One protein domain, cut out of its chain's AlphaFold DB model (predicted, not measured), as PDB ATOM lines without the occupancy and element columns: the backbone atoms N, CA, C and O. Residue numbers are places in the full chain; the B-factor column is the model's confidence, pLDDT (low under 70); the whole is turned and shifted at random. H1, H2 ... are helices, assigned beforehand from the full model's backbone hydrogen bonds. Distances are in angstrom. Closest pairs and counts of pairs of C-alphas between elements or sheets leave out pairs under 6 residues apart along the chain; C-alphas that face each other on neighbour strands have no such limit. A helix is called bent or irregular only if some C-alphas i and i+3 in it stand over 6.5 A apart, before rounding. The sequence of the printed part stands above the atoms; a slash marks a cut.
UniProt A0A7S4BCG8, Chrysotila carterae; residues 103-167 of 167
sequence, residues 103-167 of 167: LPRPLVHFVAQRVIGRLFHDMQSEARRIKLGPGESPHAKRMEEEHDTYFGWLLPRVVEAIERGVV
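Overview. This is residues 103 to 167 of the 167 residues of a protein of Chrysotila carterae (UniProt A0A7S4BCG8). One long helix, H1, forms the long arm of an open L; the short helix H2 packs on its far end at the corner, and H3 leads away from there as the shorter arm. There is no common core: residues 103 to 125 stick out at one side and residues 152 to 167 at the other, and H1 and H3 are apart. The printed part has 65 residues with three named helices, in the order H1, H2, H3, and no named strand; the class is all helix. The whole is extended, with a radius of gyration of the C-alphas of 17.1 A, and flat in outline, with spans of 48 by 35 by 18 A.

Along the chain. H1, the longest helix, holds residues 105 to 132 and measures 41.0 A from first to last C-alpha. It begins with C-alpha 105 at (-56.697, 19.982, 13.127) and ends with C-alpha 132 at (-21.354, -0.001, 7.776). H1 is neither bent nor irregular, but only just: C-alphas 113 and 116 are 6.2 A apart. H2 holds residues 138 to 145. H3 holds residues 147 to 163, measures 22.4 A from first to last C-alpha, and ends with C-alpha 163 at (-36.066, -17.373, -1.868). H3 is only just irregular: C-alphas 152 and 155 are 6.8 A apart, and its line is a rough one.

Arrangement. H1 touches H2 with its residues 129 to 131 alone; the closest C-alphas are those of Ile 130 and Ala 140, 4.9 A apart. These two helices stand at a steep tilt of 43 degrees and run the same way. H2 and H3 touch only at the corner by their link, H3 with its residues 149 to 151 alone; the closest C-alphas are those of Met 143 and Tyr 150, 5.8 A apart. Their lines are about perpendicular, at 77 degrees. H1 and H3 are apart. In H2 every O i to N i+4 pair is within hydrogen-bond range; in H1 21 of 24 such pairs are, and in H3 8 of 13.

Size, cuts and confidence. The two C-alphas farthest apart are those of Pro 104 and Gly 152, at 48.4 A, and the first and last printed C-alphas, those of Leu 103 and Val 167, are 39.4 A apart. The printed part has no cut and ends at residue 167, the chain's last residue. The links from H1 to H2 and from H2 to H3 are both tight, with 5 residues and 1 residue between the helices. Residues 103 to 125, of which 105 to 125 belong to H1, stand free, as do residues 152 to 167, of which 152 to 163 belong to H3. The mean pLDDT of the printed part is 87.7, and residues 165 to 167 are under 70.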
ATOM      1  N   LEU A 103     -56.048  18.515  20.218       76.88
ATOM      2  CA  LEU A 103     -55.140  18.930  19.150       76.88
ATOM      3  C   LEU A 103     -55.886  19.748  18.089       76.88
ATOM      4  O   LEU A 103     -56.896  19.281  17.553       76.88
ATOM      5  N   PRO A 104     -55.375  20.928  17.700       82.88
ATOM      6  CA  PRO A 104     -55.882  21.632  16.530       82.88
ATOM      7  C   PRO A 104     -55.721  20.777  15.266       82.88
ATOM      8  O   PRO A 104     -54.655  20.202  15.034       82.88
ATOM      9  N   ARG A 105     -56.740  20.739  14.397       83.69
ATOM     10  CA  ARG A 105     -56.697  19.982  13.127       83.69
ATOM     11  C   ARG A 105     -55.428  20.232  12.285       83.69
ATOM     12  O   ARG A 105     -54.869  19.252  11.795       83.69
ATOM     13  N   PRO A 106     -54.914  21.473  12.142       80.62
ATOM     14  CA  PRO A 106     -53.682  21.715  11.383       80.62
ATOM     15  C   PRO A 106     -52.462  20.980  11.946       80.62
ATOM     16  O   PRO A 106     -51.607  20.529  11.188       80.62
ATOM     17  N   LEU A 107     -52.397  20.811  13.268       78.88
ATOM     18  CA  LEU A 107     -51.317  20.076  13.917       78.88
ATOM     19  C   LEU A 107     -51.414  18.575  13.634       78.88
ATOM     20  O   LEU A 107     -50.397  17.946  13.363       78.88
ATOM     21  N   VAL A 108     -52.626  18.012  13.643       80.38
ATOM     22  CA  VAL A 108     -52.848  16.603  13.279       80.38
ATOM     23  C   VAL A 108     -52.378  16.342  11.845       80.38
ATOM     24  O   VAL A 108     -51.628  15.397  11.606       80.38
ATOM     25  N   HIS A 109     -52.731  17.225  10.904       81.56
ATOM     26  CA  HIS A 109     -52.251  17.140   9.523       81.56
ATOM     27  C   HIS A 109     -50.732  17.278   9.417       81.56
ATOM     28  O   HIS A 109     -50.097  16.492   8.715       81.56
ATOM     29  N   PHE A 110     -50.137  18.228  10.141       79.94
ATOM     30  CA  PHE A 110     -48.689  18.402  10.173       79.94
ATOM     31  C   PHE A 110     -47.972  17.137  10.663       79.94
ATOM     32  O   PHE A 110     -47.013  16.693  10.031       79.94
ATOM     33  N   VAL A 111     -48.449  16.534  11.757       76.56
ATOM     34  CA  VAL A 111     -47.880  15.295  12.307       76.56
ATOM     35  C   VAL A 111     -47.996  14.164  11.292       76.56
ATOM     36  O   VAL A 111     -46.985  13.546  10.960       76.56
ATOM     37  N   ALA A 112     -49.186  13.944  10.730       75.88
ATOM     38  CA  ALA A 112     -49.404  12.897   9.736       75.88
ATOM     39  C   ALA A 112     -48.496  13.059   8.503       75.88
ATOM     40  O   ALA A 112     -47.941  12.082   8.012       75.88
ATOM     41  N   GLN A 113     -48.293  14.286   8.019       80.50
ATOM     42  CA  GLN A 113     -47.514  14.528   6.803       80.50
ATOM     43  C   GLN A 113     -46.000  14.536   7.036       80.50
ATOM     44  O   GLN A 113     -45.250  14.042   6.196       80.50
ATOM     45  N   ARG A 114     -45.521  15.111   8.145       79.00
ATOM     46  CA  ARG A 114     -44.081  15.349   8.347       79.00
ATOM     47  C   ARG A 114     -43.413  14.366   9.291       79.00
ATOM     48  O   ARG A 114     -42.279  13.967   9.031       79.00
ATOM     49  N   VAL A 115     -44.086  13.961  10.364       80.06
ATOM     50  CA  VAL A 115     -43.482  13.061  11.359       80.06
ATOM     51  C   VAL A 115     -43.349  11.655  10.789       80.06
ATOM     52  O   VAL A 115     -42.303  11.037  10.952       80.06
ATOM     53  N   ILE A 116     -44.351  11.183  10.042       82.31
ATOM     54  CA  ILE A 116     -44.303   9.863   9.397       82.31
ATOM     55  C   ILE A 116     -43.148   9.791   8.389       82.31
ATOM     56  O   ILE A 116     -42.353   8.854   8.430       82.31
ATOM     57  N   GLY A 117     -42.999  10.805   7.530       85.62
ATOM     58  CA  GLY A 117     -41.887  10.862   6.577       85.62
ATOM     59  C   GLY A 117     -40.524  10.853   7.270       85.62
ATOM     60  O   GLY A 117     -39.614  10.141   6.845       85.62
ATOM     61  N   ARG A 118     -40.398  11.580   8.387       87.06
ATOM     62  CA  ARG A 118     -39.171  11.590   9.186       87.06
ATOM     63  C   ARG A 118     -38.885  10.238   9.841       87.06
ATOM     64  O   ARG A 118     -37.747   9.792   9.792       87.06
ATOM     65  N   LEU A 119     -39.903   9.565  10.377       85.88
ATOM     66  CA  LEU A 119     -39.772   8.224  10.952       85.88
ATOM     67  C   LEU A 119     -39.197   7.236   9.927       85.88
ATOM     68  O   LEU A 119     -38.218   6.549  10.210       85.88
ATOM     69  N   PHE A 120     -39.762   7.194   8.716       88.38
ATOM     70  CA  PHE A 120     -39.250   6.323   7.654       88.38
ATOM     71  C   PHE A 120     -37.845   6.709   7.201       88.38
ATOM     72  O   PHE A 120     -37.022   5.825   6.963       88.38
ATOM     73  N   HIS A 121     -37.551   8.006   7.111       89.94
ATOM     74  CA  HIS A 121     -36.208   8.483   6.807       89.94
ATOM     75  C   HIS A 121     -35.186   7.999   7.846       89.94
ATOM     76  O   HIS A 121     -34.134   7.482   7.472       89.94
ATOM     77  N   ASP A 122     -35.502   8.126   9.134       90.88
ATOM     78  CA  ASP A 122     -34.602   7.749  10.221       90.88
ATOM     79  C   ASP A 122     -34.394   6.225  10.266       90.88
ATOM     80  O   ASP A 122     -33.256   5.777  10.391       90.88
ATOM     81  N   MET A 123     -35.439   5.419  10.022       90.38
ATOM     82  CA  MET A 123     -35.306   3.960   9.876       90.38
ATOM     83  C   MET A 123     -34.401   3.564   8.702       90.38
ATOM     84  O   MET A 123     -33.536   2.703   8.849       90.38
ATOM     85  N   GLN A 124     -34.561   4.196   7.535       92.12
ATOM     86  CA  GLN A 124     -33.692   3.930   6.382       92.12
ATOM     87  C   GLN A 124     -32.253   4.385   6.632       92.12
ATOM     88  O   GLN A 124     -31.307   3.730   6.197       92.12
ATOM     89  N   SER A 125     -32.079   5.521   7.309       93.81
ATOM     90  CA  SER A 125     -30.768   6.031   7.702       93.81
ATOM     91  C   SER A 125     -30.058   5.046   8.617       93.81
ATOM     92  O   SER A 125     -28.894   4.723   8.392       93.81
ATOM     93  N   GLU A 126     -30.774   4.510   9.597       93.19
ATOM     94  CA  GLU A 126     -30.228   3.529  10.520       93.19
ATOM     95  C   GLU A 126     -29.914   2.197   9.831       93.19
ATOM     96  O   GLU A 126     -28.834   1.654  10.038       93.19
ATOM     97  N   ALA A 127     -30.760   1.722   8.912       91.94
ATOM     98  CA  ALA A 127     -30.460   0.541   8.100       91.94
ATOM     99  C   ALA A 127     -29.164   0.702   7.276       91.94
ATOM    100  O   ALA A 127     -28.368  -0.232   7.168       91.94
ATOM    101  N   ARG A 128     -28.909   1.902   6.732       94.06
ATOM    102  CA  ARG A 128     -27.641   2.209   6.045       94.06
ATOM    103  C   ARG A 128     -26.451   2.180   7.000       94.06
ATOM    104  O   ARG A 128     -25.408   1.666   6.616       94.06
ATOM    105  N   ARG A 129     -26.601   2.697   8.223       94.69
ATOM    106  CA  ARG A 129     -25.545   2.662   9.250       94.69
ATOM    107  C   ARG A 129     -25.249   1.242   9.712       94.69
ATOM    108  O   ARG A 129     -24.085   0.896   9.846       94.69
ATOM    109  N   ILE A 130     -26.275   0.403   9.867       93.44
ATOM    110  CA  ILE A 130     -26.100  -1.011  10.225       93.44
ATOM    111  C   ILE A 130     -25.199  -1.723   9.211       93.44
ATOM    112  O   ILE A 130     -24.301  -2.463   9.600       93.44
ATOM    113  N   LYS A 131     -25.374  -1.439   7.914       90.62
ATOM    114  CA  LYS A 131     -24.531  -1.993   6.844       90.62
ATOM    115  C   LYS A 131     -23.048  -1.606   6.964       90.62
ATOM    116  O   LYS A 131     -22.200  -2.339   6.466       90.62
ATOM    117  N   LEU A 132     -22.733  -0.463   7.579       94.12
ATOM    118  CA  LEU A 132     -21.354  -0.001   7.776       94.12
ATOM    119  C   LEU A 132     -20.664  -0.678   8.972       94.12
ATOM    120  O   LEU A 132     -19.440  -0.642   9.052       94.12
ATOM    121  N   GLY A 133     -21.428  -1.311   9.869       91.81
ATOM    122  CA  GLY A 133     -20.909  -2.109  10.977       91.81
ATOM    123  C   GLY A 133     -21.143  -1.512  12.376       91.81
ATOM    124  O   GLY A 133     -21.789  -0.471  12.535       91.81
ATOM    125  N   PRO A 134     -20.618  -2.175  13.422       92.25
ATOM    126  CA  PRO A 134     -20.931  -1.907  14.833       92.25
ATOM    127  C   PRO A 134     -20.403  -0.560  15.342       92.25
ATOM    128  O   PRO A 134     -20.957   0.002  16.286       92.25
ATOM    129  N   GLY A 135     -19.354  -0.017  14.714       92.75
ATOM    130  CA  GLY A 135     -18.829   1.316  15.037       92.75
ATOM    131  C   GLY A 135     -19.774   2.448  14.626       92.75
ATOM    132  O   GLY A 135     -19.778   3.505  15.251       92.75
ATOM    133  N   GLU A 136     -20.617   2.207  13.619       94.31
ATOM    134  CA  GLU A 136     -21.495   3.218  13.034       94.31
ATOM    135  C   GLU A 136     -22.929   3.142  13.559       94.31
ATOM    136  O   GLU A 136     -23.644   4.142  13.496       94.31
ATOM    137  N   SER A 137     -23.370   1.997  14.090       93.50
ATOM    138  CA  SER A 137     -24.736   1.783  14.578       93.50
ATOM    139  C   SER A 137     -24.760   1.001  15.900       93.50
ATOM    140  O   SER A 137     -24.278  -0.133  15.957       93.50
ATOM    141  N   PRO A 138     -25.424   1.530  16.949       92.94
ATOM    142  CA  PRO A 138     -25.702   0.763  18.164       92.94
ATOM    143  C   PRO A 138     -26.519  -0.508  17.899       92.94
ATOM    144  O   PRO A 138     -26.389  -1.485  18.631       92.94
ATOM    145  N   HIS A 139     -27.362  -0.510  16.860       91.25
ATOM    146  CA  HIS A 139     -28.118  -1.697  16.468       91.25
ATOM    147  C   HIS A 139     -27.233  -2.748  15.809       91.25
ATOM    148  O   HIS A 139     -27.378  -3.915  16.150       91.25
ATOM    149  N   ALA A 140     -26.282  -2.362  14.951       93.50
ATOM    150  CA  ALA A 140     -25.298  -3.310  14.421       93.50
ATOM    151  C   ALA A 140     -24.470  -3.941  15.541       93.50
ATOM    152  O   ALA A 140     -24.312  -5.158  15.571       93.50
ATOM    153  N   LYS A 141     -24.032  -3.135  16.515       94.75
ATOM    154  CA  LYS A 141     -23.334  -3.649  17.696       94.75
ATOM    155  C   LYS A 141     -24.183  -4.667  18.464       94.75
ATOM    156  O   LYS A 141     -23.693  -5.740  18.789       94.75
ATOM    157  N   ARG A 142     -25.467  -4.375  18.692       93.94
ATOM    158  CA  ARG A 142     -26.380  -5.327  19.344       93.94
ATOM    159  C   ARG A 142     -26.579  -6.603  18.526       93.94
ATOM    160  O   ARG A 142     -26.658  -7.676  19.107       93.94
ATOM    161  N   MET A 143     -26.652  -6.504  17.198       93.75
ATOM    162  CA  MET A 143     -26.768  -7.683  16.333       93.75
ATOM    163  C   MET A 143     -25.556  -8.611  16.466       93.75
ATOM    164  O   MET A 143     -25.726  -9.826  16.441       93.75
ATOM    165  N   GLU A 144     -24.354  -8.051  16.627       92.94
ATOM    166  CA  GLU A 144     -23.136  -8.826  16.895       92.94
ATOM    167  C   GLU A 144     -23.111  -9.414  18.309       92.94
ATOM    168  O   GLU A 144     -22.751 -10.576  18.479       92.94
ATOM    169  N   GLU A 145     -23.510  -8.642  19.322       95.19
ATOM    170  CA  GLU A 145     -23.588  -9.113  20.713       95.19
ATOM    171  C   GLU A 145     -24.611 -10.253  20.872       95.19
ATOM    172  O   GLU A 145     -24.367 -11.219  21.592       95.19
ATOM    173  N   GLU A 146     -25.739 -10.175  20.165       94.81
ATOM    174  CA  GLU A 146     -26.816 -11.171  20.159       94.81
ATOM    175  C   GLU A 146     -26.757 -12.065  18.905       94.81
ATOM    176  O   GLU A 146     -27.775 -12.338  18.255       94.81
ATOM    177  N   HIS A 147     -25.551 -12.520  18.553       93.00
ATOM    178  CA  HIS A 147     -25.269 -13.215  17.295       93.00
ATOM    179  C   HIS A 147     -26.209 -14.400  17.017       93.00
ATOM    180  O   HIS A 147     -26.732 -14.539  15.908       93.00
ATOM    181  N   ASP A 148     -26.455 -15.249  18.018       94.56
ATOM    182  CA  ASP A 148     -27.294 -16.444  17.871       94.56
ATOM    183  C   ASP A 148     -28.730 -16.097  17.462       94.56
ATOM    184  O   ASP A 148     -29.328 -16.777  16.626       94.56
ATOM    185  N   THR A 149     -29.271 -14.996  17.986       91.31
ATOM    186  CA  THR A 149     -30.617 -14.526  17.651       91.31
ATOM    187  C   THR A 149     -30.663 -13.980  16.227       91.31
ATOM    188  O   THR A 149     -31.509 -14.385  15.428       91.31
ATOM    189  N   TYR A 150     -29.760 -13.057  15.888       91.12
ATOM    190  CA  TYR A 150     -29.835 -12.326  14.621       91.12
ATOM    191  C   TYR A 150     -29.294 -13.125  13.436       91.12
ATOM    192  O   TYR A 150     -29.962 -13.226  12.408       91.12
ATOM    193  N   PHE A 151     -28.106 -13.707  13.573       93.31
ATOM    194  CA  PHE A 151     -27.430 -14.421  12.491       93.31
ATOM    195  C   PHE A 151     -27.682 -15.928  12.539       93.31
ATOM    196  O   PHE A 151     -27.798 -16.552  11.488       93.31
ATOM    197  N   GLY A 152     -27.811 -16.511  13.735       93.62
ATOM    198  CA  GLY A 152     -28.077 -17.944  13.899       93.62
ATOM    199  C   GLY A 152     -29.532 -18.336  13.633       93.62
ATOM    200  O   GLY A 152     -29.798 -19.377  13.032       93.62
ATOM    201  N   TRP A 153     -30.487 -17.505  14.056       91.06
ATOM    202  CA  TRP A 153     -31.912 -17.837  14.007       91.06
ATOM    203  C   TRP A 153     -32.708 -17.004  12.991       91.06
ATOM    204  O   TRP A 153     -33.409 -17.586  12.159       91.06
ATOM    205  N   LEU A 154     -32.609 -15.672  13.020       90.19
ATOM    206  CA  LEU A 154     -33.455 -14.792  12.203       90.19
ATOM    207  C   LEU A 154     -33.025 -14.735  10.729       90.19
ATOM    208  O   LEU A 154     -33.853 -14.933   9.840       90.19
ATOM    209  N   LEU A 155     -31.745 -14.463  10.453       91.38
ATOM    210  CA  LEU A 155     -31.248 -14.266   9.087       91.38
ATOM    211  C   LEU A 155     -31.534 -15.458   8.150       91.38
ATOM    212  O   LEU A 155     -32.040 -15.206   7.056       91.38
ATOM    213  N   PRO A 156     -31.310 -16.732   8.542       92.31
ATOM    214  CA  PRO A 156     -31.611 -17.870   7.672       92.31
ATOM    215  C   PRO A 156     -33.087 -17.933   7.263       92.31
ATOM    216  O   PRO A 156     -33.393 -18.193   6.103       92.31
ATOM    217  N   ARG A 157     -34.005 -17.619   8.188       90.94
ATOM    218  CA  ARG A 157     -35.454 -17.600   7.927       90.94
ATOM    219  C   ARG A 157     -35.855 -16.472   6.987       90.94
ATOM    220  O   ARG A 157     -36.734 -16.648   6.152       90.94
ATOM    221  N   VAL A 158     -35.212 -15.310   7.110       90.88
ATOM    222  CA  VAL A 158     -35.444 -14.182   6.199       90.88
ATOM    223  C   VAL A 158     -34.959 -14.520   4.790       90.88
ATOM    224  O   VAL A 158     -35.674 -14.245   3.831       90.88
ATOM    225  N   VAL A 159     -33.778 -15.132   4.656       91.94
ATOM    226  CA  VAL A 159     -33.245 -15.582   3.358       91.94
ATOM    227  C   VAL A 159     -34.184 -16.603   2.722       91.94
ATOM    228  O   VAL A 159     -34.599 -16.417   1.583       91.94
ATOM    229  N   GLU A 160     -34.607 -17.609   3.485       90.44
ATOM    230  CA  GLU A 160     -35.561 -18.616   3.023       90.44
ATOM    231  C   GLU A 160     -36.900 -17.997   2.585       90.44
ATOM    232  O   GLU A 160     -37.441 -18.357   1.538       90.44
ATOM    233  N   ALA A 161     -37.432 -17.034   3.343       88.44
ATOM    234  CA  ALA A 161     -38.667 -16.335   2.990       88.44
ATOM    235  C   ALA A 161     -38.546 -15.562   1.664       88.44
ATOM    236  O   ALA A 161     -39.485 -15.560   0.868       88.44
ATOM    237  N   ILE A 162     -37.389 -14.939   1.410       90.31
ATOM    238  CA  ILE A 162     -37.098 -14.245   0.146       90.31
ATOM    239  C   ILE A 162     -37.011 -15.250  -1.011       90.31
ATOM    240  O   ILE A 162     -37.606 -15.025  -2.062       90.31
ATOM    241  N   GLU A 163     -36.290 -16.359  -0.827       89.25
ATOM    242  CA  GLU A 163     -36.066 -17.373  -1.868       89.25
ATOM    243  C   GLU A 163     -37.345 -18.104  -2.277       89.25
ATOM    244  O   GLU A 163     -37.543 -18.395  -3.457       89.25
ATOM    245  N   ARG A 164     -38.242 -18.373  -1.322       83.62
ATOM    246  CA  ARG A 164     -39.519 -19.052  -1.587       83.62
ATOM    247  C   ARG A 164     -40.488 -18.220  -2.426       83.62
ATOM    248  O   ARG A 164     -41.458 -18.779  -2.930       83.62
ATOM    249  N   GLY A 165     -40.265 -16.912  -2.563       69.44
ATOM    250  CA  GLY A 165     -41.122 -16.051  -3.375       69.44
ATOM    251  C   GLY A 165     -42.584 -16.041  -2.920       69.44
ATOM    252  O   GLY A 165     -43.471 -15.921  -3.758       69.44
ATOM    253  N   VAL A 166     -42.853 -16.163  -1.611       62.44
ATOM    254  CA  VAL A 166     -44.207 -16.053  -1.009       62.44
ATOM    255  C   VAL A 166     -44.682 -14.579  -1.021       62.44
ATOM    256  O   VAL A 166     -45.250 -14.068  -0.061       62.44
ATOM    257  N   VAL A 167     -44.387 -13.852  -2.102       50.06
ATOM    258  CA  VAL A 167     -44.546 -12.398  -2.256       50.06
ATOM    259  C   VAL A 167     -45.527 -12.073  -3.368       50.06
ATOM    260  O   VAL A 167     -45.365 -12.619  -4.480       50.06
TER     261      VAL A 167